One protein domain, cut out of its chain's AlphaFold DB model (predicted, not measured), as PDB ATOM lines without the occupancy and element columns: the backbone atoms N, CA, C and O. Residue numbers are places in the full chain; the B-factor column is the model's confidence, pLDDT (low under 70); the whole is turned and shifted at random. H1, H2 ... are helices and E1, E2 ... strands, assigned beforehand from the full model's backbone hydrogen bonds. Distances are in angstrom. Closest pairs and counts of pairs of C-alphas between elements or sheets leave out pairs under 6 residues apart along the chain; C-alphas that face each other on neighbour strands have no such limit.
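Overview. This is residues 22 to 227 of the 235 residues of an uncharacterized protein of Neisseriales bacterium (UniProt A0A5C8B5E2). Mostly loop, with little regular structure, this domain is one antiparallel sheet, E1-E2-E5-E4-E3-E6-E7, folded and curled like part of a barrel, E1-E2-E5 facing E3-E6-E7 across hinge E4, with H1 packed across E6 and E7. The E6-to-E7 link reaches out to Asp 205. Printed are 206 residues, 81 in named elements, mixed in class, ordered H1-E1-E2-H2-E3-E4-E5-E6-E7. It is compact, radius of gyration of the C-alphas 17.8 A, spanning 62 by 41 by 33 A.

Arrangement. E1, residues 79-86, and E2, 105-113, form a hairpin, N 82 and O 110 being 2.9 A apart. E3, 131-139, E4, 160-166, and E5, 171-177, form a meander of antiparallel neighbours, N 162 and O 133 at 2.9 A; E6, 183-193, neighbour of E3, completes a Greek key. H1, 49-62, is on the sheet, height 8.8 A. H2, 115-120, has 0 of 2 O i to N i+4 and 2 of 3 O i to N i+3 pairs within hydrogen-bond range.

Along the chain. H1 begins at C-alpha 49 (44.222, 34.410, -2.790); E7, residues 217 to 226, is an edge strand and ends at C-alpha 226 (49.771, 41.242, 6.880).

Size, cuts and confidence. The printed part has no cut; pLDDT is under 70 at residues 41-43 and 211-213.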
ATOM      1  N   VAL A  22      45.259  46.388  -0.660       90.12
ATOM      2  CA  VAL A  22      45.438  44.937  -0.664       90.12
ATOM      3  C   VAL A  22      44.077  44.287  -0.456       90.12
ATOM      4  O   VAL A  22      43.512  44.412   0.639       90.12
ATOM      5  N   PRO A  23      43.552  43.553  -1.448       92.62
ATOM      6  CA  PRO A  23      42.287  42.859  -1.299       92.62
ATOM      7  C   PRO A  23      42.317  41.797  -0.202       92.62
ATOM      8  O   PRO A  23      43.339  41.160   0.080       92.62
ATOM      9  N   LEU A  24      41.162  41.567   0.414       94.94
ATOM     10  CA  LEU A  24      40.948  40.434   1.304       94.94
ATOM     11  C   LEU A  24      40.325  39.275   0.514       94.94
ATOM     12  O   LEU A  24      39.374  39.440  -0.243       94.94
ATOM     13  N   CYS A  25      40.787  38.058   0.779       94.94
ATOM     14  CA  CYS A  25      40.320  36.855   0.100       94.94
ATOM     15  C   CYS A  25      39.062  36.303   0.755       94.94
ATOM     16  O   CYS A  25      39.097  35.918   1.927       94.94
ATOM     17  N   ALA A  26      37.958  36.197   0.021       94.31
ATOM     18  CA  ALA A  26      36.744  35.597   0.561       94.31
ATOM     19  C   ALA A  26      37.005  34.135   0.946       94.31
ATOM     20  O   ALA A  26      37.469  33.331   0.132       94.31
ATOM     21  N   LEU A  27      36.708  33.780   2.201       95.06
ATOM     22  CA  LEU A  27      36.813  32.389   2.626       95.06
ATOM     23  C   LEU A  27      35.778  31.535   1.880       95.06
ATOM     24  O   LEU A  27      34.656  31.995   1.630       95.06
ATOM     25  N   PRO A  28      36.117  30.281   1.546       93.88
ATOM     26  CA  PRO A  28      35.216  29.422   0.800       93.88
ATOM     27  C   PRO A  28      33.951  29.135   1.605       93.88
ATOM     28  O   PRO A  28      33.983  29.014   2.828       93.88
ATOM     29  N   MET A  29      32.826  28.960   0.916       94.00
ATOM     30  CA  MET A  29      31.623  28.405   1.537       94.00
ATOM     31  C   MET A  29      31.901  27.014   2.112       94.00
ATOM     32  O   MET A  29      32.695  26.258   1.553       94.00
ATOM     33  N   ASN A  30      31.221  26.641   3.196       91.00
ATOM     34  CA  ASN A  30      31.318  25.291   3.746       91.00
ATOM     35  C   ASN A  30      31.015  24.236   2.661       91.00
ATOM     36  O   ASN A  30      29.991  24.309   1.982       91.00
ATOM     37  N   GLY A  31      31.929  23.281   2.471       86.38
ATOM     38  CA  GLY A  31      31.862  22.278   1.399       86.38
ATOM     39  C   GLY A  31      32.369  22.740   0.023       86.38
ATOM     40  O   GLY A  31      32.476  21.919  -0.885       86.38
ATOM     41  N   SER A  32      32.734  24.015  -0.141       89.06
ATOM     42  CA  SER A  32      33.371  24.562  -1.344       89.06
ATOM     43  C   SER A  32      34.878  24.728  -1.148       89.06
ATOM     44  O   SER A  32      35.380  24.853  -0.031       89.06
ATOM     45  N   LYS A  33      35.615  24.746  -2.260       82.38
ATOM     46  CA  LYS A  33      37.034  25.140  -2.314       82.38
ATOM     47  C   LYS A  33      37.248  26.439  -3.090       82.38
ATOM     48  O   LYS A  33      38.386  26.818  -3.332       82.38
ATOM     49  N   THR A  34      36.162  27.082  -3.516       87.12
ATOM     50  CA  THR A  34      36.235  28.309  -4.309       87.12
ATOM     51  C   THR A  34      36.651  29.451  -3.404       87.12
ATOM     52  O   THR A  34      35.958  29.750  -2.434       87.12
ATOM     53  N   ILE A  35      37.781  30.059  -3.731       83.25
ATOM     54  CA  ILE A  35      38.334  31.222  -3.051       83.25
ATOM     55  C   ILE A  35      38.403  32.290  -4.119       83.25
ATOM     56  O   ILE A  35      38.926  32.037  -5.206       83.25
ATOM     57  N   VAL A  36      37.839  33.448  -3.821       84.44
ATOM     58  CA  VAL A  36      37.834  34.573  -4.744       84.44
ATOM     59  C   VAL A  36      38.523  35.744  -4.083       84.44
ATOM     60  O   VAL A  36      38.366  35.981  -2.880       84.44
ATOM     61  N   ASP A  37      39.302  36.440  -4.894       82.38
ATOM     62  CA  ASP A  37      39.649  37.811  -4.600       82.38
ATOM     63  C   ASP A  37      38.359  38.646  -4.563       82.38
ATOM     64  O   ASP A  37      37.448  38.444  -5.371       82.38
ATOM     65  N   ASN A  38      38.266  39.519  -3.570       84.00
ATOM     66  CA  ASN A  38      37.125  40.379  -3.327       84.00
ATOM     67  C   ASN A  38      37.547  41.852  -3.385       84.00
ATOM     68  O   ASN A  38      37.197  42.632  -2.504       84.00
ATOM     69  N   ALA A  39      38.326  42.202  -4.411       79.94
ATOM     70  CA  ALA A  39      38.752  43.556  -4.745       79.94
ATOM     71  C   ALA A  39      37.594  44.568  -4.783       79.94
ATOM     72  O   ALA A  39      36.442  44.224  -5.088       79.94
ATOM     73  N   LYS A  40      37.908  45.825  -4.473       76.69
ATOM     74  CA  LYS A  40      36.957  46.940  -4.552       76.69
ATOM     75  C   LYS A  40      36.821  47.448  -5.973       76.69
ATOM     76  O   LYS A  40      35.709  47.752  -6.409       76.69
ATOM     77  N   VAL A  41      37.939  47.502  -6.692       69.06
ATOM     78  CA  VAL A  41      38.027  48.035  -8.047       69.06
ATOM     79  C   VAL A  41      38.716  47.028  -8.966       69.06
ATOM     80  O   VAL A  41      39.610  46.275  -8.581       69.06
ATOM     81  N   GLU A  42      38.274  46.991 -10.223       63.56
ATOM     82  CA  GLU A  42      38.953  46.219 -11.260       63.56
ATOM     83  C   GLU A  42      40.376  46.760 -11.461       63.56
ATOM     84  O   GLU A  42      40.563  47.922 -11.824       63.56
ATOM     85  N   GLY A  43      41.377  45.908 -11.233       64.06
ATOM     86  CA  GLY A  43      42.792  46.275 -11.318       64.06
ATOM     87  C   GLY A  43      43.513  46.363  -9.972       64.06
ATOM     88  O   GLY A  43      44.738  46.521  -9.988       64.06
ATOM     89  N   ASP A  44      42.810  46.205  -8.843       72.00
ATOM     90  CA  ASP A  44      43.465  46.022  -7.544       72.00
ATOM     91  C   ASP A  44      44.434  44.826  -7.619       72.00
ATOM     92  O   ASP A  44      44.114  43.809  -8.250       72.00
ATOM     93  N   PRO A  45      45.636  44.915  -7.023       70.81
ATOM     94  CA  PRO A  45      46.582  43.811  -7.060       70.81
ATOM     95  C   PRO A  45      45.998  42.568  -6.377       70.81
ATOM     96  O   PRO A  45      45.824  42.570  -5.160       70.81
ATOM     97  N   ASP A  46      45.753  41.491  -7.139       73.81
ATOM     98  CA  ASP A  46      45.344  40.197  -6.571       73.81
ATOM     99  C   ASP A  46      46.362  39.798  -5.490       73.81
ATOM    100  O   ASP A  46      47.558  39.655  -5.786       73.81
ATOM    101  N   PRO A  47      45.934  39.590  -4.231       79.56
ATOM    102  CA  PRO A  47      46.834  39.212  -3.150       79.56
ATOM    103  C   PRO A  47      47.356  37.772  -3.311       79.56
ATOM    104  O   PRO A  47      48.054  37.266  -2.430       79.56
ATOM    105  N   GLY A  48      47.004  37.081  -4.398       88.12
ATOM    106  CA  GLY A  48      47.307  35.684  -4.647       88.12
ATOM    107  C   GLY A  48      46.443  34.807  -3.759       88.12
ATOM    108  O   GLY A  48      46.964  33.979  -3.009       88.12
ATOM    109  N   CYS A  49      45.119  34.987  -3.797       91.50
ATOM    110  CA  CYS A  49      44.222  34.410  -2.790       91.50
ATOM    111  C   CYS A  49      44.342  32.894  -2.595       91.50
ATOM    112  O   CYS A  49      44.222  32.398  -1.471       91.50
ATOM    113  N   SER A  50      44.646  32.154  -3.662       90.44
ATOM    114  CA  SER A  50      44.921  30.715  -3.573       90.44
ATOM    115  C   SER A  50      46.161  30.408  -2.723       90.44
ATOM    116  O   SER A  50      46.132  29.508  -1.881       90.44
ATOM    117  N   GLU A  51      47.241  31.173  -2.899       91.88
ATOM    118  CA  GLU A  51      48.473  31.033  -2.119       91.88
ATOM    119  C   GLU A  51      48.272  31.506  -0.673       91.88
ATOM    120  O   GLU A  51      48.660  30.807   0.269       91.88
ATOM    121  N   VAL A  52      47.631  32.662  -0.476       93.25
ATOM    122  CA  VAL A  52      47.322  33.203   0.858       93.25
ATOM    123  C   VAL A  52      46.534  32.182   1.672       93.25
ATOM    124  O   VAL A  52      46.884  31.912   2.823       93.25
ATOM    125  N   TYR A  53      45.527  31.553   1.069       94.19
ATOM    126  CA  TYR A  53      44.730  30.520   1.717       94.19
ATOM    127  C   TYR A  53      45.512  29.239   2.010       94.19
ATOM    128  O   TYR A  53      45.432  28.717   3.127       94.19
ATOM    129  N   ALA A  54      46.311  28.744   1.061       94.25
ATOM    130  CA  ALA A  54      47.153  27.569   1.283       94.25
ATOM    131  C   ALA A  54      48.122  27.782   2.461       94.25
ATOM    132  O   ALA A  54      48.227  26.933   3.354       94.25
ATOM    133  N   ASN A  55      48.763  28.950   2.512       95.94
ATOM    134  CA  ASN A  55      49.676  29.321   3.586       95.94
ATOM    135  C   ASN A  55      48.952  29.536   4.923       95.94
ATOM    136  O   ASN A  55      49.457  29.122   5.967       95.94
ATOM    137  N   ALA A  56      47.751  30.115   4.909       96.00
ATOM    138  CA  ALA A  56      46.924  30.262   6.103       96.00
ATOM    139  C   ALA A  56      46.488  28.911   6.686       96.00
ATOM    140  O   ALA A  56      46.523  28.737   7.903       96.00
ATOM    141  N   ILE A  57      46.146  27.927   5.845       95.38
ATOM    142  CA  ILE A  57      45.875  26.552   6.293       95.38
ATOM    143  C   ILE A  57      47.121  25.936   6.930       95.38
ATOM    144  O   ILE A  57      47.021  25.300   7.982       95.38
ATOM    145  N   ALA A  58      48.290  26.094   6.304       97.06
ATOM    146  CA  ALA A  58      49.541  25.582   6.855       97.06
ATOM    147  C   ALA A  58      49.848  26.220   8.221       97.06
ATOM    148  O   ALA A  58      50.132  25.503   9.184       97.06
ATOM    149  N   ALA A  59      49.687  27.542   8.331       96.88
ATOM    150  CA  ALA A  59      49.828  28.275   9.584       96.88
ATOM    151  C   ALA A  59      48.845  27.759  10.647       96.88
ATOM    152  O   ALA A  59      49.273  27.401  11.744       96.88
ATOM    153  N   ALA A  60      47.561  27.616  10.303       97.06
ATOM    154  CA  ALA A  60      46.524  27.133  11.212       97.06
ATOM    155  C   ALA A  60      46.822  25.727  11.745       97.06
ATOM    156  O   ALA A  60      46.664  25.486  12.942       97.06
ATOM    157  N   LYS A  61      47.307  24.816  10.890       96.69
ATOM    158  CA  LYS A  61      47.749  23.476  11.306       96.69
ATOM    159  C   LYS A  61      48.937  23.552  12.259       96.69
ATOM    160  O   LYS A  61      48.899  22.941  13.320       96.69
ATOM    161  N   SER A  62      49.966  24.324  11.907       96.56
ATOM    162  CA  SER A  62      51.191  24.436  12.713       96.56
ATOM    163  C   SER A  62      50.942  25.019  14.107       96.56
ATOM    164  O   SER A  62      51.606  24.637  15.066       96.56
ATOM    165  N   SER A  63      49.956  25.908  14.233       96.12
ATOM    166  CA  SER A  63      49.617  26.577  15.485       96.12
ATOM    167  C   SER A  63      48.448  25.927  16.232       96.12
ATOM    168  O   SER A  63      47.970  26.514  17.199       96.12
ATOM    169  N   ASN A  64      47.915  24.791  15.761       94.62
ATOM    170  CA  ASN A  64      46.669  24.194  16.266       94.62
ATOM    171  C   ASN A  64      45.520  25.219  16.394       94.62
ATOM    172  O   ASN A  64      44.800  25.264  17.396       94.62
ATOM    173  N   SER A  65      45.380  26.097  15.395       95.88
ATOM    174  CA  SER A  65      44.380  27.161  15.416       95.88
ATOM    175  C   SER A  65      42.962  26.593  15.370       95.88
ATOM    176  O   SER A  65      42.672  25.665  14.618       95.88
ATOM    177  N   LYS A  66      42.066  27.199  16.151       93.81
ATOM    178  CA  LYS A  66      40.637  26.855  16.208       93.81
ATOM    179  C   LYS A  66      39.760  27.756  15.331       93.81
ATOM    180  O   LYS A  66      38.538  27.653  15.389       93.81
ATOM    181  N   ILE A  67      40.361  28.671  14.570       94.69
ATOM    182  CA  ILE A  67      39.618  29.575  13.690       94.69
ATOM    183  C   ILE A  67      39.012  28.773  12.544       94.69
ATOM    184  O   ILE A  67      39.688  27.966  11.906       94.69
ATOM    185  N   ASN A  68      37.734  29.022  12.273       91.81
ATOM    186  CA  ASN A  68      37.065  28.444  11.124       91.81
ATOM    187  C   ASN A  68      37.475  29.188   9.840       91.81
ATOM    188  O   ASN A  68      37.375  30.411   9.776       91.81
ATOM    189  N   LEU A  69      37.914  28.448   8.820       93.94
ATOM    190  CA  LEU A  69      38.346  28.978   7.521       93.94
ATOM    191  C   LEU A  69      37.294  28.738   6.427       93.94
ATOM    192  O   LEU A  69      37.627  28.393   5.298       93.94
ATOM    193  N   ASN A  70      36.014  28.892   6.768       94.12
ATOM    194  CA  ASN A  70      34.915  28.857   5.810       94.12
ATOM    195  C   ASN A  70      33.786  29.824   6.187       94.12
ATOM    196  O   ASN A  70      33.635  30.227   7.342       94.12
ATOM    197  N   ASN A  71      32.985  30.165   5.183       95.06
ATOM    198  CA  ASN A  71      31.741  30.904   5.314       95.06
ATOM    199  C   ASN A  71      30.536  29.959   5.391       95.06
ATOM    200  O   ASN A  71      30.496  28.903   4.759       95.06
ATOM    201  N   THR A  72      29.526  30.357   6.164       92.19
ATOM    202  CA  THR A  72      28.283  29.586   6.366       92.19
ATOM    203  C   THR A  72      27.057  30.217   5.713       92.19
ATOM    204  O   THR A  72      26.016  29.578   5.614       92.19
ATOM    205  N   SER A  73      27.175  31.455   5.241       90.00
ATOM    206  CA  SER A  73      26.160  32.153   4.450       90.00
ATOM    207  C   SER A  73      26.829  32.762   3.226       90.00
ATOM    208  O   SER A  73      28.048  32.878   3.225       90.00
ATOM    209  N   SER A  74      26.079  33.113   2.188       90.31
ATOM    210  CA  SER A  74      26.610  33.834   1.028       90.31
ATOM    211  C   SER A  74      26.225  35.310   1.091       90.31
ATOM    212  O   SER A  74      25.252  35.684   1.749       90.31
ATOM    213  N   ILE A  75      26.944  36.145   0.343       93.44
ATOM    214  CA  ILE A  75      26.517  37.519   0.069       93.44
ATOM    215  C   ILE A  75      25.178  37.473  -0.696       93.44
ATOM    216  O   ILE A  75      25.043  36.666  -1.624       93.44
ATOM    217  N   PRO A  76      24.182  38.302  -0.332       94.56
ATOM    218  CA  PRO A  76      22.942  38.416  -1.081       94.56
ATOM    219  C   PRO A  76      23.214  38.734  -2.559       94.56
ATOM    220  O   PRO A  76      24.022  39.616  -2.856       94.56
ATOM    221  N   PRO A  77      22.543  38.062  -3.509       93.38
ATOM    222  CA  PRO A  77      22.849  38.185  -4.937       93.38
ATOM    223  C   PRO A  77      22.636  39.601  -5.488       93.38
ATOM    224  O   PRO A  77      23.138  39.919  -6.563       93.38
ATOM    225  N   GLN A  78      21.903  40.451  -4.765       92.75
ATOM    226  CA  GLN A  78      21.698  41.861  -5.077       92.75
ATOM    227  C   GLN A  78      22.845  42.803  -4.708       92.75
ATOM    228  O   GLN A  78      22.784  43.986  -5.039       92.75
ATOM    229  N   LEU A  79      23.882  42.291  -4.047       94.50
ATOM    230  CA  LEU A  79      25.025  43.073  -3.597       94.50
ATOM    231  C   LEU A  79      26.290  42.666  -4.347       94.50
ATOM    232  O   LEU A  79      26.533  41.481  -4.609       94.50
ATOM    233  N   SER A  80      27.108  43.656  -4.670       94.38
ATOM    234  CA  SER A  80      28.543  43.482  -4.869       94.38
ATOM    235  C   SER A  80      29.244  43.939  -3.598       94.38
ATOM    236  O   SER A  80      28.870  44.971  -3.046       94.38
ATOM    237  N   VAL A  81      30.215  43.171  -3.114       95.69
ATOM    238  CA  VAL A  81      30.976  43.531  -1.915       95.69
ATOM    239  C   VAL A  81      32.449  43.500  -2.271       95.69
ATOM    240  O   VAL A  81      32.887  42.490  -2.800       95.69
ATOM    241  N   GLY A  82      33.188  44.558  -1.960       95.12
ATOM    242  CA  GLY A  82      34.647  44.623  -2.055       95.12
ATOM    243  C   GLY A  82      35.260  44.821  -0.671       95.12
ATOM    244  O   GLY A  82      34.641  45.441   0.190       95.12
ATOM    245  N   THR A  83      36.441  44.275  -0.416       95.94
ATOM    246  CA  THR A  83      37.142  44.372   0.869       95.94
ATOM    247  C   THR A  83      38.636  44.537   0.638       95.94
ATOM    248  O   THR A  83      39.264  43.680   0.021       95.94
ATOM    249  N   VAL A  84      39.223  45.593   1.202       94.81
ATOM    250  CA  VAL A  84      40.678  45.821   1.168       94.81
ATOM    251  C   VAL A  84      41.192  46.232   2.539       94.81
ATOM    252  O   VAL A  84      40.432  46.582   3.451       94.81
ATOM    253  N   TYR A  85      42.509  46.210   2.679       94.06
ATOM    254  CA  TYR A  85      43.186  47.073   3.624       94.06
ATOM    255  C   TYR A  85      44.251  47.910   2.916       94.06
ATOM    256  O   TYR A  85      44.811  47.491   1.910       94.06
ATOM    257  N   LEU A  86      44.570  49.067   3.486       92.56
ATOM    258  CA  LEU A  86      45.662  49.936   3.045       92.56
ATOM    259  C   LEU A  86      46.383  50.543   4.258       92.56
ATOM    260  O   LEU A  86      46.121  50.175   5.412       92.56
ATOM    261  N   GLN A  87      47.298  51.486   4.031       91.94
ATOM    262  CA  GLN A  87      47.916  52.233   5.125       91.94
ATOM    263  C   GLN A  87      46.862  52.985   5.964       91.94
ATOM    264  O   GLN A  87      45.911  53.529   5.405       91.94
ATOM    265  N   PRO A  88      47.054  53.114   7.292       94.81
ATOM    266  CA  PRO A  88      46.188  53.925   8.138       94.81
ATOM    267  C   PRO A  88      46.024  55.347   7.603       94.81
ATOM    268  O   PRO A  88      47.001  55.966   7.153       94.81
ATOM    269  N   ILE A  89      44.821  55.897   7.749       94.75
ATOM    270  CA  ILE A  89      44.467  57.232   7.256       94.75
ATOM    271  C   ILE A  89      44.232  58.221   8.402       94.75
ATOM    272  O   ILE A  89      43.993  57.842   9.551       94.75
ATOM    273  N   ASN A  90      44.333  59.514   8.085       95.69
ATOM    274  CA  ASN A  90      43.838  60.588   8.946       95.69
ATOM    275  C   ASN A  90      42.396  60.899   8.532       95.69
ATOM    276  O   ASN A  90      42.149  61.086   7.346       95.69
ATOM    277  N   MET A  91      41.473  60.994   9.490       96.25
ATOM    278  CA  MET A  91      40.061  61.279   9.215       96.25
ATOM    279  C   MET A  91      39.570  62.477  10.012       96.25
ATOM    280  O   MET A  91      39.972  62.689  11.160       96.25
ATOM    281  N   ALA A  92      38.665  63.224   9.390       95.25
ATOM    282  CA  ALA A  92      37.848  64.229  10.043       95.25
ATOM    283  C   ALA A  92      36.373  63.766  10.070       95.25
ATOM    284  O   ALA A  92      35.923  63.165   9.096       95.25
ATOM    285  N   PRO A  93      35.611  64.065  11.141       95.06
ATOM    286  CA  PRO A  93      36.077  64.682  12.381       95.06
ATOM    287  C   PRO A  93      36.976  63.735  13.195       95.06
ATOM    288  O   PRO A  93      36.873  62.510  13.115       95.06
ATOM    289  N   VAL A  94      37.894  64.315  13.974       92.75
ATOM    290  CA  VAL A  94      38.814  63.543  14.823       92.75
ATOM    291  C   VAL A  94      38.055  62.789  15.918       92.75
ATOM    292  O   VAL A  94      37.015  63.239  16.391       92.75
ATOM    293  N   GLY A  95      38.588  61.644  16.348       89.50
ATOM    294  CA  GLY A  95      38.002  60.834  17.427       89.50
ATOM    295  C   GLY A  95      36.915  59.850  16.984       89.50
ATOM    296  O   GLY A  95      36.436  59.076  17.806       89.50
ATOM    297  N   MET A  96      36.569  59.829  15.696       91.75
ATOM    298  CA  MET A  96      35.618  58.870  15.119       91.75
ATOM    299  C   MET A  96      36.178  57.446  14.987       91.75
ATOM    300  O   MET A  96      35.413  56.491  14.920       91.75
ATOM    301  N   MET A  97      37.503  57.312  14.935       93.31
ATOM    302  CA  MET A  97      38.214  56.042  14.803       93.31
ATOM    303  C   MET A  97      39.586  56.119  15.476       93.31
ATOM    304  O   MET A  97      40.018  57.189  15.928       93.31
ATOM    305  N   ARG A  98      40.306  54.993  15.524       94.44
ATOM    306  CA  ARG A  98      41.665  54.949  16.072       94.44
ATOM    307  C   ARG A  98      42.610  55.904  15.313       94.44
ATOM    308  O   ARG A  98      42.609  55.921  14.081       94.44
ATOM    309  N   PRO A  99      43.468  56.672  16.014       95.38
ATOM    310  CA  PRO A  99      44.458  57.529  15.367       95.38
ATOM    311  C   PRO A  99      45.398  56.766  14.426       95.38
ATOM    312  O   PRO A  99      45.772  55.620  14.695       95.38
ATOM    313  N   ARG A 100      45.800  57.425  13.334       94.56
ATOM    314  CA  ARG A 100      46.689  56.882  12.296       94.56
ATOM    315  C   ARG A 100      47.984  56.295  12.862       94.56
ATOM    316  O   ARG A 100      48.343  55.170  12.545       94.56
ATOM    317  N   ASP A 101      48.654  57.053  13.722       94.69
ATOM    318  CA  ASP A 101      49.930  56.720  14.373       94.69
ATOM    319  C   ASP A 101      49.834  55.547  15.363       94.69
ATOM    320  O   ASP A 101      50.847  54.982  15.770       94.69
ATOM    321  N   LYS A 102      48.613  55.156  15.742       95.31
ATOM    322  CA  LYS A 102      48.330  54.034  16.648       95.31
ATOM    323  C   LYS A 102      47.777  52.806  15.930       95.31
ATOM    324  O   LYS A 102      47.322  51.879  16.604       95.31
ATOM    325  N   SER A 103      47.794  52.801  14.602       95.88
ATOM    326  CA  SER A 103      47.156  51.787  13.760       95.88
ATOM    327  C   SER A 103      48.162  51.168  12.798       95.88
ATOM    328  O   SER A 103      49.199  51.758  12.511       95.88
ATOM    329  N   ASP A 104      47.858  49.965  12.319       96.06
ATOM    330  CA  ASP A 104      48.701  49.234  11.370       96.06
ATOM    331  C   ASP A 104      48.104  49.223   9.961       96.06
ATOM    332  O   ASP A 104      48.856  49.295   8.990       96.06
ATOM    333  N   ILE A 105      46.770  49.188   9.862       96.25
ATOM    334  CA  ILE A 105      46.019  49.242   8.602       96.25
ATOM    335  C   ILE A 105      44.820  50.191   8.709       96.25
ATOM    336  O   ILE A 105      44.340  50.473   9.813       96.25
ATOM    337  N   HIS A 106      44.311  50.627   7.563       96.94
ATOM    338  CA  HIS A 106      42.919  51.031   7.405       96.94
ATOM    339  C   HIS A 106      42.171  49.877   6.727       96.94
ATOM    340  O   HIS A 106      42.607  49.414   5.676       96.94
ATOM    341  N   LEU A 107      41.133  49.348   7.375       97.81
ATOM    342  CA  LEU A 107      40.314  48.241   6.879       97.81
ATOM    343  C   LEU A 107      39.047  48.806   6.260       97.81
ATOM    344  O   LEU A 107      38.356  49.571   6.931       97.81
ATOM    345  N   GLU A 108      38.697  48.359   5.060       97.75
ATOM    346  CA  GLU A 108      37.533  48.868   4.345       97.75
ATOM    347  C   GLU A 108      36.645  47.743   3.799       97.75
ATOM    348  O   GLU A 108      37.107  46.653   3.442       97.75
ATOM    349  N   ILE A 109      35.348  48.034   3.718       97.56
ATOM    350  CA  ILE A 109      34.358  47.237   2.999       97.56
ATOM    351  C   ILE A 109      33.433  48.146   2.193       97.56
ATOM    352  O   ILE A 109      32.833  49.097   2.709       97.56
ATOM    353  N   ASP A 110      33.269  47.775   0.933       96.94
ATOM    354  CA  ASP A 110      32.470  48.478  -0.052       96.94
ATOM    355  C   ASP A 110      31.269  47.633  -0.400       96.94
ATOM    356  O   ASP A 110      31.410  46.470  -0.763       96.94
ATOM    357  N   ILE A 111      30.077  48.205  -0.283       96.50
ATOM    358  CA  ILE A 111      28.829  47.487  -0.513       96.50
ATOM    359  C   ILE A 111      28.071  48.251  -1.584       96.50
ATOM    360  O   ILE A 111      27.585  49.351  -1.335       96.50
ATOM    361  N   HIS A 112      27.986  47.661  -2.770       95.81
ATOM    362  CA  HIS A 112      27.410  48.283  -3.950       95.81
ATOM    363  C   HIS A 112      26.180  47.524  -4.444       95.81
ATOM    364  O   HIS A 112      26.078  46.296  -4.336       95.81
ATOM    365  N   ALA A 113      25.242  48.260  -5.025       95.38
ATOM    366  CA  ALA A 113      24.048  47.717  -5.639       95.38
ATOM    367  C   ALA A 113      24.367  46.961  -6.934       95.38
ATOM    368  O   ALA A 113      25.137  47.419  -7.778       95.38
ATOM    369  N   LYS A 114      23.714  45.816  -7.146       94.75
ATOM    370  CA  LYS A 114      23.628  45.174  -8.466       94.75
ATOM    371  C   LYS A 114      22.341  45.580  -9.179       94.75
ATOM    372  O   LYS A 114      21.439  46.181  -8.603       94.75
ATOM    373  N   ALA A 115      22.236  45.221 -10.459       93.69
ATOM    374  CA  ALA A 115      21.144  45.652 -11.335       93.69
ATOM    375  C   ALA A 115      19.729  45.317 -10.827       93.69
ATOM    376  O   ALA A 115      18.772  46.020 -11.148       93.69
ATOM    377  N   ASN A 116      19.583  44.276 -10.009       88.50
ATOM    378  CA  ASN A 116      18.312  43.900  -9.392       88.50
ATOM    379  C   ASN A 116      17.829  44.871  -8.294       88.50
ATOM    380  O   ASN A 116      16.657  44.800  -7.930       88.50
ATOM    381  N   LEU A 117      18.663  45.800  -7.810       91.44
ATOM    382  CA  LEU A 117      18.234  46.888  -6.921       91.44
ATOM    383  C   LEU A 117      17.715  48.126  -7.658       91.44
ATOM    384  O   LEU A 117      17.196  49.035  -7.010       91.44
ATOM    385  N   LYS A 118      17.726  48.139  -8.998       89.94
ATOM    386  CA  LYS A 118      17.191  49.262  -9.783       89.94
ATOM    387  C   LYS A 118      15.721  49.548  -9.485       89.94
ATOM    388  O   LYS A 118      15.325  50.705  -9.394       89.94
ATOM    389  N   SER A 119      14.912  48.510  -9.257       88.88
ATOM    390  CA  SER A 119      13.502  48.663  -8.851       88.88
ATOM    391  C   SER A 119      13.331  49.277  -7.457       88.88
ATOM    392  O   SER A 119      12.228  49.684  -7.096       88.88
ATOM    393  N   ARG A 120      14.410  49.355  -6.676       88.56
ATOM    394  CA  ARG A 120      14.461  49.908  -5.321       88.56
ATOM    395  C   ARG A 120      15.132  51.285  -5.261       88.56
ATOM    396  O   ARG A 120      15.353  51.787  -4.168       88.56
ATOM    397  N   GLY A 121      15.438  51.886  -6.415       90.19
ATOM    398  CA  GLY A 121      16.001  53.236  -6.508       90.19
ATOM    399  C   GLY A 121      17.529  53.313  -6.559       90.19
ATOM    400  O   GLY A 121      18.042  54.419  -6.655       90.19
ATOM    401  N   PHE A 122      18.244  52.181  -6.552       92.56
ATOM    402  CA  PHE A 122      19.706  52.147  -6.679       92.56
ATOM    403  C   PHE A 122      20.124  51.663  -8.068       92.56
ATOM    404  O   PHE A 122      19.760  50.561  -8.490       92.56
ATOM    405  N   ALA A 123      20.894  52.466  -8.791       94.75
ATOM    406  CA  ALA A 123      21.526  52.046 -10.031       94.75
ATOM    407  C   ALA A 123      22.596  50.967  -9.757       94.75
ATOM    408  O   ALA A 123      23.173  50.913  -8.669       94.75
ATOM    409  N   PRO A 124      22.877  50.069 -10.723       95.19
ATOM    410  CA  PRO A 124      24.008  49.158 -10.594       95.19
ATOM    411  C   PRO A 124      25.306  49.946 -10.378       95.19
ATOM    412  O   PRO A 124      25.607  50.845 -11.159       95.19
ATOM    413  N   GLY A 125      26.070  49.575  -9.352       94.44
ATOM    414  CA  GLY A 125      27.295  50.265  -8.952       94.44
ATOM    415  C   GLY A 125      27.096  51.373  -7.917       94.44
ATOM    416  O   GLY A 125      28.092  51.892  -7.436       94.44
ATOM    417  N   ASP A 126      25.864  51.712  -7.521       95.88
ATOM    418  CA  ASP A 126      25.647  52.678  -6.439       95.88
ATOM    419  C   ASP A 126      26.149  52.116  -5.108       95.88
ATOM    420  O   ASP A 126      25.826  50.982  -4.743       95.88
ATOM    421  N   TRP A 127      26.899  52.919  -4.353       96.25
ATOM    422  CA  TRP A 127      27.236  52.591  -2.971       96.25
ATOM    423  C   TRP A 127      25.964  52.568  -2.119       96.25
ATOM    424  O   TRP A 127      25.097  53.430  -2.265       96.25
ATOM    425  N   LEU A 128      25.843  51.583  -1.227       94.81
ATOM    426  CA  LEU A 128      24.689  51.426  -0.347       94.81
ATOM    427  C   LEU A 128      24.943  52.102   1.014       94.81
ATOM    428  O   LEU A 128      25.655  51.551   1.866       94.81
ATOM    429  N   PRO A 129      24.353  53.288   1.255       93.94
ATOM    430  CA  PRO A 129      24.530  54.026   2.495       93.94
ATOM    431  C   PRO A 129      23.711  53.420   3.641       93.94
ATOM    432  O   PRO A 129      22.890  52.518   3.466       93.94
ATOM    433  N   ASN A 130      23.903  53.992   4.828       92.00
ATOM    434  CA  ASN A 130      23.087  53.737   6.011       92.00
ATOM    435  C   ASN A 130      23.010  52.253   6.421       92.00
ATOM    436  O   ASN A 130      21.974  51.748   6.859       92.00
ATOM    437  N   ALA A 131      24.129  51.543   6.287       94.44
ATOM    438  CA  ALA A 131      24.307  50.215   6.844       94.44
ATOM    439  C   ALA A 131      24.942  50.282   8.240       94.44
ATOM    440  O   ALA A 131      25.783  51.131   8.558       94.44
ATOM    441  N   ASN A 132      24.557  49.336   9.088       96.19
ATOM    442  CA  ASN A 132      25.308  48.996  10.280       96.19
ATOM    443  C   ASN A 132      26.287  47.885   9.906       96.19
ATOM    444  O   ASN A 132      25.868  46.764   9.616       96.19
ATOM    445  N   VAL A 133      27.574  48.221   9.901       97.75
ATOM    446  CA  VAL A 133      28.645  47.293   9.558       97.75
ATOM    447  C   VAL A 133      29.548  47.120  10.761       97.75
ATOM    448  O   VAL A 133      30.115  48.083  11.278       97.75
ATOM    449  N   THR A 134      29.679  45.883  11.214       98.31
ATOM    450  CA  THR A 134      30.598  45.512  12.284       98.31
ATOM    451  C   THR A 134      31.619  44.511  11.788       98.31
ATOM    452  O   THR A 134      31.374  43.793  10.820       98.31
ATOM    453  N   TYR A 135      32.763  44.459  12.455       98.25
ATOM    454  CA  TYR A 135      33.833  43.536  12.130       98.25
ATOM    455  C   TYR A 135      34.463  42.944  13.393       98.25
ATOM    456  O   TYR A 135      34.457  43.551  14.466       98.25
ATOM    457  N   SER A 136      35.044  41.758  13.245       98.19
ATOM    458  CA  SER A 136      35.972  41.150  14.196       98.19
ATOM    459  C   SER A 136      37.171  40.611  13.426       98.19
ATOM    460  O   SER A 136      36.995  40.026  12.361       98.19
ATOM    461  N   ILE A 137      38.384  40.805  13.943       98.44
ATOM    462  CA  ILE A 137      39.616  40.282  13.336       98.44
ATOM    463  C   ILE A 137      40.284  39.320  14.305       98.44
ATOM    464  O   ILE A 137      40.453  39.646  15.476       98.44
ATOM    465  N   GLN A 138      40.735  38.167  13.820       98.31
ATOM    466  CA  GLN A 138      41.523  37.228  14.611       98.31
ATOM    467  C   GLN A 138      42.758  36.756  13.845       98.31
ATOM    468  O   GLN A 138      42.671  36.338  12.690       98.31
ATOM    469  N   LYS A 139      43.918  36.801  14.508       98.19
ATOM    470  CA  LYS A 139      45.167  36.242  13.983       98.19
ATOM    471  C   LYS A 139      45.115  34.718  14.016       98.19
ATOM    472  O   LYS A 139      44.766  34.142  15.049       98.19
ATOM    473  N   ILE A 140      45.525  34.061  12.936       98.19
ATOM    474  CA  ILE A 140      45.687  32.606  12.916       98.19
ATOM    475  C   ILE A 140      46.704  32.177  13.979       98.19
ATOM    476  O   ILE A 140      47.794  32.735  14.078       98.19
ATOM    477  N   GLY A 141      46.304  31.205  14.800       96.38
ATOM    478  CA  GLY A 141      47.056  30.739  15.971       96.38
ATOM    479  C   GLY A 141      46.766  31.484  17.278       96.38
ATOM    480  O   GLY A 141      47.125  30.981  18.338       96.38
ATOM    481  N   SER A 142      46.062  32.620  17.242       96.25
ATOM    482  CA  SER A 142      45.561  33.273  18.458       96.25
ATOM    483  C   SER A 142      44.281  32.602  18.959       96.25
ATOM    484  O   SER A 142      43.431  32.182  18.170       96.25
ATOM    485  N   ASN A 143      44.100  32.573  20.281       93.44
ATOM    486  CA  ASN A 143      42.866  32.112  20.924       93.44
ATOM    487  C   ASN A 143      41.798  33.208  21.050       93.44
ATOM    488  O   ASN A 143      40.642  32.894  21.324       93.44
ATOM    489  N   THR A 144      42.168  34.476  20.865       93.44
ATOM    490  CA  THR A 144      41.270  35.620  21.057       93.44
ATOM    491  C   THR A 144      41.312  36.566  19.858       93.44
ATOM    492  O   THR A 144      42.395  36.797  19.306       93.44
ATOM    493  N   PRO A 145      40.167  37.154  19.457       96.75
ATOM    494  CA  PRO A 145      40.154  38.232  18.477       96.75
ATOM    495  C   PRO A 145      40.926  39.463  18.964       96.75
ATOM    496  O   PRO A 145      41.130  39.662  20.163       96.75
ATOM    497  N   ILE A 146      41.327  40.298  18.013       96.50
ATOM    498  CA  ILE A 146      41.957  41.591  18.245       96.50
ATOM    499  C   ILE A 146      40.988  42.490  19.009       96.50
ATOM    500  O   ILE A 146      39.831  42.667  18.621       96.50
ATOM    501  N   GLN A 147      41.485  43.086  20.091       95.06
ATOM    502  CA  GLN A 147      40.759  44.126  20.795       95.06
ATOM    503  C   GLN A 147      40.789  45.411  19.969       95.06
ATOM    504  O   GLN A 147      41.847  45.977  19.697       95.06
ATOM    505  N   CYS A 148      39.613  45.902  19.615       91.12
ATOM    506  CA  CYS A 148      39.464  47.095  18.795       91.12
ATOM    507  C   CYS A 148      39.118  48.341  19.636       91.12
ATOM    508  O   CYS A 148      39.460  49.454  19.241       91.12
ATOM    509  N   GLY A 149      38.603  48.167  20.861       88.19
ATOM    510  CA  GLY A 149      38.328  49.267  21.790       88.19
ATOM    511  C   GLY A 149      37.923  48.809  23.192       88.19
ATOM    512  O   GLY A 149      38.179  47.667  23.583       88.19
ATOM    513  N   MET A 150      37.300  49.716  23.941       90.38
ATOM    514  CA  MET A 150      36.656  49.463  25.232       90.38
ATOM    515  C   MET A 150      35.202  49.924  25.140       90.38
ATOM    516  O   MET A 150      34.936  50.965  24.539       90.38
ATOM    517  N   ASP A 151      34.271  49.175  25.724       88.88
ATOM    518  CA  ASP A 151      32.881  49.617  25.825       88.88
ATOM    519  C   ASP A 151      32.702  50.682  26.926       88.88
ATOM    520  O   ASP A 151      33.644  51.061  27.628       88.88
ATOM    521  N   LYS A 152      31.468  51.173  27.102       87.94
ATOM    522  CA  LYS A 152      31.140  52.185  28.125       87.94
ATOM    523  C   LYS A 152      31.413  51.720  29.563       87.94
ATOM    524  O   LYS A 152      31.532  52.563  30.444       87.94
ATOM    525  N   ALA A 153      31.486  50.411  29.797       91.94
ATOM    526  CA  ALA A 153      31.793  49.813  31.091       91.94
ATOM    527  C   ALA A 153      33.292  49.487  31.248       91.94
ATOM    528  O   ALA A 153      33.691  48.914  32.260       91.94
ATOM    529  N   GLY A 154      34.130  49.842  30.267       90.31
ATOM    530  CA  GLY A 154      35.565  49.565  30.283       90.31
ATOM    531  C   GLY A 154      35.920  48.116  29.945       90.31
ATOM    532  O   GLY A 154      37.022  47.673  30.264       90.31
ATOM    533  N   LYS A 155      35.021  47.352  29.317       91.94
ATOM    534  CA  LYS A 155      35.311  45.983  28.880       91.94
ATOM    535  C   LYS A 155      35.941  45.987  27.481       91.94
ATOM    536  O   LYS A 155      35.432  46.681  26.598       91.94
ATOM    537  N   PRO A 156      36.988  45.174  27.234       92.44
ATOM    538  CA  PRO A 156      37.538  44.970  25.899       92.44
ATOM    539  C   PRO A 156      36.472  44.585  24.874       92.44
ATOM    540  O   PRO A 156      35.722  43.623  25.069       92.44
ATOM    541  N   MET A 157      36.439  45.316  23.763       94.88
ATOM    542  CA  MET A 157      35.600  45.005  22.610       94.88
ATOM    543  C   MET A 157      36.408  44.248  21.562       94.88
ATOM    544  O   MET A 157      37.492  44.683  21.173       94.88
ATOM    545  N   THR A 158      35.852  43.140  21.081       96.12
ATOM    546  CA  THR A 158      36.400  42.307  19.994       96.12
ATOM    547  C   THR A 158      35.549  42.339  18.725       96.12
ATOM    548  O   THR A 158      35.922  41.747  17.712       96.12
ATOM    549  N   THR A 159      34.422  43.049  18.780       96.62
ATOM    550  CA  THR A 159      33.571  43.383  17.640       96.62
ATOM    551  C   THR A 159      33.433  44.899  17.608       96.62
ATOM    552  O   THR A 159      32.908  45.478  18.562       96.62
ATOM    553  N   CYS A 160      33.911  45.534  16.542       94.25
ATOM    554  CA  CYS A 160      33.851  46.984  16.361       94.25
ATOM    555  C   CYS A 160      33.027  47.368  15.145       94.25
ATOM    556  O   CYS A 160      32.645  46.516  14.348       94.25
ATOM    557  N   ARG A 161      32.690  48.651  15.049       95.69
ATOM    558  CA  ARG A 161      31.876  49.204  13.974       95.69
ATOM    559  C   ARG A 161      32.785  49.856  12.940       95.69
ATOM    560  O   ARG A 161      33.684  50.595  13.320       95.69
ATOM    561  N   LEU A 162      32.509  49.613  11.665       97.56
ATOM    562  CA  LEU A 162      33.060  50.421  10.586       97.56
ATOM    563  C   LEU A 162      32.195  51.661  10.398       97.56
ATOM    564  O   LEU A 162      30.960  51.602  10.466       97.56
ATOM    565  N   MET A 163      32.852  52.785  10.164       96.81
ATOM    566  CA  MET A 163      32.200  54.073   9.992       96.81
ATOM    567  C   MET A 163      32.027  54.360   8.505       96.81
ATOM    568  O   MET A 163      32.920  54.074   7.717       96.81
ATOM    569  N   ALA A 164      30.881  54.923   8.122       97.06
ATOM    570  CA  ALA A 164      30.703  55.445   6.773       97.06
ATOM    571  C   ALA A 164      31.609  56.667   6.577       97.06
ATOM    572  O   ALA A 164      31.621  57.566   7.425       97.06
ATOM    573  N   MET A 165      32.344  56.701   5.474       97.62
ATOM    574  CA  MET A 165      33.264  57.781   5.132       97.62
ATOM    575  C   MET A 165      33.421  57.907   3.613       97.62
ATOM    576  O   MET A 165      32.828  57.145   2.852       97.62
ATOM    577  N   VAL A 166      34.168  58.919   3.180       97.00
ATOM    578  CA  VAL A 166      34.445  59.194   1.769       97.00
ATOM    579  C   VAL A 166      35.925  59.500   1.585       97.00
ATOM    580  O   VAL A 166      36.520  60.217   2.396       97.00
ATOM    581  N   ALA A 167      36.497  58.979   0.508       94.38
ATOM    582  CA  ALA A 167      37.844  59.254   0.037       94.38
ATOM    583  C   ALA A 167      37.808  59.674  -1.446       94.38
ATOM    584  O   ALA A 167      36.742  59.942  -2.004       94.38
ATOM    585  N   SER A 168      38.972  59.841  -2.077       91.81
ATOM    586  CA  SER A 168      39.063  60.318  -3.468       91.81
ATOM    587  C   SER A 168      38.517  59.330  -4.504       91.81
ATOM    588  O   SER A 168      38.190  59.735  -5.614       91.81
ATOM    589  N   ASP A 169      38.455  58.056  -4.144       89.31
ATOM    590  CA  ASP A 169      37.975  56.913  -4.921       89.31
ATOM    591  C   ASP A 169      36.484  56.608  -4.686       89.31
ATOM    592  O   ASP A 169      35.865  55.934  -5.504       89.31
ATOM    593  N   GLY A 170      35.872  57.151  -3.628       93.62
ATOM    594  CA  GLY A 170      34.436  57.013  -3.381       93.62
ATOM    595  C   GLY A 170      34.055  56.911  -1.909       93.62
ATOM    596  O   GLY A 170      34.856  57.143  -1.005       93.62
ATOM    597  N   ALA A 171      32.777  56.607  -1.671       96.81
ATOM    598  CA  ALA A 171      32.240  56.365  -0.337       96.81
ATOM    599  C   ALA A 171      32.371  54.886   0.048       96.81
ATOM    600  O   ALA A 171      32.130  54.005  -0.775       96.81
ATOM    601  N   HIS A 172      32.702  54.622   1.311       97.69
ATOM    602  CA  HIS A 172      32.917  53.274   1.835       97.69
ATOM    603  C   HIS A 172      32.665  53.188   3.347       97.69
ATOM    604  O   HIS A 172      32.409  54.196   4.013       97.69
ATOM    605  N   TYR A 173      32.733  51.975   3.909       98.31
ATOM    606  CA  TYR A 173      32.790  51.767   5.359       98.31
ATOM    607  C   TYR A 173      34.202  51.361   5.769       98.31
ATOM    608  O   TYR A 173      34.727  50.388   5.234       98.31
ATOM    609  N   GLY A 174      34.786  52.047   6.752       97.94
ATOM    610  CA  GLY A 174      36.162  51.785   7.172       97.94
ATOM    611  C   GLY A 174      36.444  51.990   8.658       97.94
ATOM    612  O   GLY A 174      35.633  52.556   9.399       97.94
ATOM    613  N   ASP A 175      37.596  51.492   9.106       98.06
ATOM    614  CA  ASP A 175      38.168  51.764  10.429       98.06
ATOM    615  C   ASP A 175      39.694  51.595  10.412       98.06
ATOM    616  O   ASP A 175      40.260  50.760   9.703       98.06
ATOM    617  N   ASN A 176      40.374  52.376  11.241       97.31
ATOM    618  CA  ASN A 176      41.797  52.219  11.498       97.31
ATOM    619  C   ASN A 176      42.018  51.111  12.539       97.31
ATOM    620  O   ASN A 176      41.565  51.199  13.683       97.31
ATOM    621  N   VAL A 177      42.781  50.081  12.179       97.38
ATOM    622  CA  VAL A 177      42.937  48.874  13.002       97.38
ATOM    623  C   VAL A 177      44.383  48.691  13.442       97.38
ATOM    624  O   VAL A 177      45.319  48.769  12.647       97.38
ATOM    625  N   LYS A 178      44.568  48.396  14.732       96.88
ATOM    626  CA  LYS A 178      45.828  47.884  15.281       96.88
ATOM    627  C   LYS A 178      45.813  46.356  15.224       96.88
ATOM    628  O   LYS A 178      44.878  45.745  15.731       96.88
ATOM    629  N   LEU A 179      46.838  45.753  14.638       97.44
ATOM    630  CA  LEU A 179      47.027  44.311  14.521       97.44
ATOM    631  C   LEU A 179      48.088  43.809  15.511       97.44
ATOM    632  O   LEU A 179      48.841  44.569  16.119       97.44
ATOM    633  N   ASP A 180      48.158  42.487  15.646       96.12
ATOM    634  CA  ASP A 180      49.141  41.786  16.481       96.12
ATOM    635  C   ASP A 180      50.367  41.332  15.661       96.12
ATOM    636  O   ASP A 180      50.684  40.144  15.560       96.12
ATOM    637  N   GLY A 181      51.016  42.284  14.984       95.44
ATOM    638  CA  GLY A 181      52.205  42.053  14.153       95.44
ATOM    639  C   GLY A 181      51.957  41.263  12.855       95.44
ATOM    640  O   GLY A 181      50.823  40.979  12.495       95.44
ATOM    641  N   PRO A 182      53.011  40.897  12.103       96.06
ATOM    642  CA  PRO A 182      52.855  40.160  10.849       96.06
ATOM    643  C   PRO A 182      52.213  38.776  11.037       96.06
ATOM    644  O   PRO A 182      52.456  38.094  12.041       96.06
ATOM    645  N   GLY A 183      51.424  38.335  10.057       96.38
ATOM    646  CA  GLY A 183      50.777  37.023  10.059       96.38
ATOM    647  C   GLY A 183      49.558  36.935   9.144       96.38
ATOM    648  O   GLY A 183      49.291  37.834   8.350       96.38
ATOM    649  N   PHE A 184      48.820  35.833   9.270       97.88
ATOM    650  CA  PHE A 184      47.542  35.624   8.592       97.88
ATOM    651  C   PHE A 184      46.388  35.936   9.538       97.88
ATOM    652  O   PHE A 184      46.432  35.575  10.717       97.88
ATOM    653  N   TYR A 185      45.356  36.577   9.010       98.06
ATOM    654  CA  TYR A 185      44.223  37.079   9.771       98.06
ATOM    655  C   TYR A 185      42.917  36.728   9.082       98.06
ATOM    656  O   TYR A 185      42.819  36.805   7.860       98.06
ATOM    657  N   VAL A 186      41.907  36.401   9.882       98.00
ATOM    658  CA  VAL A 186      40.520  36.312   9.426       98.00
ATOM    659  C   VAL A 186      39.772  37.543   9.920       98.00
ATOM    660  O   VAL A 186      39.706  37.771  11.127       98.00
ATOM    661  N   ALA A 187      39.226  38.326   8.991       97.94
ATOM    662  CA  ALA A 187      38.279  39.403   9.257       97.94
ATOM    663  C   ALA A 187      36.860  38.903   8.976       97.94
ATOM    664  O   ALA A 187      36.551  38.530   7.848       97.94
ATOM    665  N   THR A 188      35.991  38.906   9.982       98.06
ATOM    666  CA  THR A 188      34.564  38.610   9.825       98.06
ATOM    667  C   THR A 188      33.767  39.900   9.897       98.06
ATOM    668  O   THR A 188      33.761  40.545  10.942       98.06
ATOM    669  N   PHE A 189      33.057  40.229   8.824       98.06
ATOM    670  CA  PHE A 189      32.127  41.349   8.745       98.06
ATOM    671  C   PHE A 189      30.698  40.854   8.952       98.06
ATOM    672  O   PHE A 189      30.310  39.824   8.400       98.06
ATOM    673  N   ASP A 190      29.920  41.591   9.734       98.00
ATOM    674  CA  ASP A 190      28.474  41.440   9.877       98.00
ATOM    675  C   ASP A 190      27.845  42.781   9.505       98.00
ATOM    676  O   ASP A 190      28.069  43.795  10.178       98.00
ATOM    677  N   ALA A 191      27.146  42.794   8.376       97.06
ATOM    678  CA  ALA A 191      26.608  43.988   7.758       97.06
ATOM    679  C   ALA A 191      25.110  43.821   7.547       97.06
ATOM    680  O   ALA A 191      24.648  42.789   7.054       97.06
ATOM    681  N   LYS A 192      24.349  44.855   7.887       95.12
ATOM    682  CA  LYS A 192      22.912  44.921   7.631       95.12
ATOM    683  C   LYS A 192      22.491  46.344   7.332       95.12
ATOM    684  O   LYS A 192      23.072  47.288   7.872       95.12
ATOM    685  N   THR A 193      21.442  46.504   6.546       91.44
ATOM    686  CA  THR A 193      20.816  47.815   6.409       91.44
ATOM    687  C   THR A 193      20.221  48.317   7.718       91.44
ATOM    688  O   THR A 193      19.725  47.529   8.527       91.44
ATOM    689  N   ASP A 194      20.221  49.635   7.902       86.25
ATOM    690  CA  ASP A 194      19.492  50.321   8.966       86.25
ATOM    691  C   ASP A 194      18.319  51.121   8.361       86.25
ATOM    692  O   ASP A 194      18.470  52.293   8.034       86.25
ATOM    693  N   PRO A 195      17.137  50.518   8.142       75.81
ATOM    694  CA  PRO A 195      16.029  51.197   7.463       75.81
ATOM    695  C   PRO A 195      15.483  52.407   8.231       75.81
ATOM    696  O   PRO A 195      14.875  53.289   7.633       75.81
ATOM    697  N   MET A 196      15.688  52.473   9.552       78.44
ATOM    698  CA  MET A 196      15.044  53.483  10.398       78.44
ATOM    699  C   MET A 196      15.523  54.913  10.122       78.44
ATOM    700  O   MET A 196      14.809  55.856  10.444       78.44
ATOM    701  N   ASN A 197      16.698  55.074   9.509       79.69
ATOM    702  CA  ASN A 197      17.259  56.380   9.150       79.69
ATOM    703  C   ASN A 197      17.406  56.569   7.628       79.69
ATOM    704  O   ASN A 197      18.185  57.412   7.188       79.69
ATOM    705  N   PHE A 198      16.673  55.792   6.819       85.25
ATOM    706  CA  PHE A 198      16.712  55.879   5.359       85.25
ATOM    707  C   PHE A 198      15.295  55.878   4.770       85.25
ATOM    708  O   PHE A 198      14.628  54.848   4.736       85.25
ATOM    709  N   GLY A 199      14.826  57.041   4.314       85.12
ATOM    710  CA  GLY A 199      13.497  57.191   3.717       85.12
ATOM    711  C   GLY A 199      13.445  56.757   2.249       85.12
ATOM    712  O   GLY A 199      14.430  56.869   1.524       85.12
ATOM    713  N   TRP A 200      12.276  56.306   1.795       87.62
ATOM    714  CA  TRP A 200      11.988  56.041   0.383       87.62
ATOM    715  C   TRP A 200      10.585  56.526   0.020       87.62
ATOM    716  O   TRP A 200       9.689  56.593   0.861       87.62
ATOM    717  N   HIS A 201      10.404  56.873  -1.251       89.69
ATOM    718  CA  HIS A 201       9.147  57.402  -1.764       89.69
ATOM    719  C   HIS A 201       8.111  56.280  -1.916       89.69
ATOM    720  O   HIS A 201       8.441  55.162  -2.331       89.69
ATOM    721  N   THR A 202       6.854  56.580  -1.590       88.38
ATOM    722  CA  THR A 202       5.716  55.641  -1.663       88.38
ATOM    723  C   THR A 202       4.503  56.217  -2.401       88.38
ATOM    724  O   THR A 202       3.551  55.484  -2.677       88.38
ATOM    725  N   ASP A 203       4.545  57.496  -2.772       89.38
ATOM    726  CA  ASP A 203       3.541  58.177  -3.588       89.38
ATOM    727  C   ASP A 203       3.512  57.646  -5.029       89.38
ATOM    728  O   ASP A 203       4.503  57.156  -5.561       89.38
ATOM    729  N   THR A 204       2.356  57.728  -5.689       88.25
ATOM    730  CA  THR A 204       2.160  57.157  -7.034       88.25
ATOM    731  C   THR A 204       3.145  57.698  -8.071       88.25
ATOM    732  O   THR A 204       3.554  56.940  -8.952       88.25
ATOM    733  N   ASP A 205       3.531  58.968  -7.952       91.19
ATOM    734  CA  ASP A 205       4.293  59.684  -8.975       91.19
ATOM    735  C   ASP A 205       5.798  59.402  -8.897       91.19
ATOM    736  O   ASP A 205       6.493  59.485  -9.909       91.19
ATOM    737  N   SER A 206       6.308  59.052  -7.711       88.50
ATOM    738  CA  SER A 206       7.747  58.880  -7.490       88.50
ATOM    739  C   SER A 206       8.147  57.695  -6.609       88.50
ATOM    740  O   SER A 206       9.327  57.556  -6.281       88.50
ATOM    741  N   LYS A 207       7.212  56.800  -6.257       86.38
ATOM    742  CA  LYS A 207       7.544  55.582  -5.507       86.38
ATOM    743  C   LYS A 207       8.635  54.769  -6.184       86.38
ATOM    744  O   LYS A 207       8.690  54.630  -7.409       86.38
ATOM    745  N   VAL A 208       9.430  54.111  -5.352       84.12
ATOM    746  CA  VAL A 208      10.213  52.971  -5.821       84.12
ATOM    747  C   VAL A 208       9.267  51.898  -6.377       84.12
ATOM    748  O   VAL A 208       8.146  51.712  -5.902       84.12
ATOM    749  N   LEU A 209       9.705  51.191  -7.418       79.50
ATOM    750  CA  LEU A 209       8.884  50.171  -8.080       79.50
ATOM    751  C   LEU A 209       8.664  48.936  -7.192       79.50
ATOM    752  O   LEU A 209       7.699  48.197  -7.383       79.50
ATOM    753  N   GLY A 210       9.560  48.699  -6.235       71.44
ATOM    754  CA  GLY A 210       9.421  47.655  -5.228       71.44
ATOM    755  C   GLY A 210       8.554  48.069  -4.033       71.44
ATOM    756  O   GLY A 210       8.540  49.220  -3.627       71.44
ATOM    757  N   THR A 211       7.855  47.111  -3.423       58.88
ATOM    758  CA  THR A 211       6.876  47.349  -2.343       58.88
ATOM    759  C   THR A 211       7.471  47.475  -0.933       58.88
ATOM    760  O   THR A 211       6.730  47.636   0.029       58.88
ATOM    761  N   GLU A 212       8.795  47.384  -0.791       64.50
ATOM    762  CA  GLU A 212       9.519  47.383   0.491       64.50
ATOM    763  C   GLU A 212      10.947  47.930   0.319       64.50
ATOM    764  O   GLU A 212      11.499  47.908  -0.790       64.50
ATOM    765  N   TYR A 213      11.530  48.430   1.411       69.56
ATOM    766  CA  TYR A 213      12.919  48.884   1.464       69.56
ATOM    767  C   TYR A 213      13.909  47.749   1.162       69.56
ATOM    768  O   TYR A 213      13.576  46.566   1.228       69.56
ATOM    769  N   VAL A 214      15.143  48.115   0.824       75.75
ATOM    770  CA  VAL A 214      16.239  47.193   0.523       75.75
ATOM    771  C   VAL A 214      16.739  46.532   1.814       75.75
ATOM    772  O   VAL A 214      17.794  46.889   2.314       75.75
ATOM    773  N   ASP A 215      15.990  45.577   2.370       85.25
ATOM    774  CA  ASP A 215      16.424  44.813   3.546       85.25
ATOM    775  C   ASP A 215      17.434  43.738   3.129       85.25
ATOM    776  O   ASP A 215      17.104  42.730   2.494       85.25
ATOM    777  N   TRP A 216      18.702  43.968   3.453       91.38
ATOM    778  CA  TRP A 216      19.744  42.963   3.308       91.38
ATOM    779  C   TRP A 216      20.584  42.872   4.568       91.38
ATOM    780  O   TRP A 216      20.798  43.836   5.307       91.38
ATOM    781  N   LYS A 217      21.106  41.669   4.776       95.44
ATOM    782  CA  LYS A 217      22.100  41.368   5.793       95.44
ATOM    783  C   LYS A 217      23.013  40.261   5.304       95.44
ATOM    784  O   LYS A 217      22.568  39.367   4.580       95.44
ATOM    785  N   PHE A 218      24.262  40.292   5.727       96.44
ATOM    786  CA  PHE A 218      25.193  39.199   5.512       96.44
ATOM    787  C   PHE A 218      26.231  39.146   6.618       96.44
ATOM    788  O   PHE A 218      26.557  40.154   7.243       96.44
ATOM    789  N   LYS A 219      26.789  37.953   6.811       97.31
ATOM    790  CA  LYS A 219      27.974  37.755   7.631       97.31
ATOM    791  C   LYS A 219      29.004  36.978   6.834       97.31
ATOM    792  O   LYS A 219      28.755  35.822   6.498       97.31
ATOM    793  N   GLN A 220      30.126  37.610   6.511       96.50
ATOM    794  CA  GLN A 220      31.182  37.040   5.674       96.50
ATOM    795  C   GLN A 220      32.542  37.187   6.327       96.50
ATOM    796  O   GLN A 220      32.852  38.205   6.937       96.50
ATOM    797  N   SER A 221      33.352  36.152   6.177       96.81
ATOM    798  CA  SER A 221      34.718  36.090   6.653       96.81
ATOM    799  C   SER A 221      35.675  36.070   5.475       96.81
ATOM    800  O   SER A 221      35.455  35.368   4.484       96.81
ATOM    801  N   TYR A 222      36.747  36.832   5.618       96.75
ATOM    802  CA  TYR A 222      37.779  37.003   4.618       96.75
ATOM    803  C   TYR A 222      39.146  36.817   5.259       96.75
ATOM    804  O   TYR A 222      39.344  37.098   6.441       96.75
ATOM    805  N   LEU A 223      40.086  36.333   4.467       96.38
ATOM    806  CA  LEU A 223      41.451  36.047   4.853       96.38
ATOM    807  C   LEU A 223      42.385  37.092   4.253       96.38
ATOM    808  O   LEU A 223      42.288  37.408   3.072       96.38
ATOM    809  N   PHE A 224      43.349  37.556   5.037       95.75
ATOM    810  CA  PHE A 224      44.453  38.349   4.511       95.75
ATOM    811  C   PHE A 224      45.768  38.034   5.203       95.75
ATOM    812  O   PHE A 224      45.820  37.538   6.334       95.75
ATOM    813  N   LYS A 225      46.849  38.339   4.493       95.31
ATOM    814  CA  LYS A 225      48.212  38.319   5.010       95.31
ATOM    815  C   LYS A 225      48.633  39.751   5.298       95.31
ATOM    816  O   LYS A 225      48.545  40.605   4.424       95.31
ATOM    817  N   PHE A 226      49.146  39.985   6.497       94.56
ATOM    818  CA  PHE A 226      49.771  41.242   6.880       94.56
ATOM    819  C   PHE A 226      51.276  41.034   7.067       94.56
ATOM    820  O   PHE A 226      51.705  40.138   7.800       94.56
ATOM    821  N   THR A 227      52.093  41.845   6.393       91.38
ATOM    822  CA  THR A 227      53.562  41.688   6.353       91.38
ATOM    823  C   THR A 227      54.317  42.711   7.210       91.38
ATOM    824  O   THR A 227      55.540  42.596   7.362       91.38
TER     825      THR A 227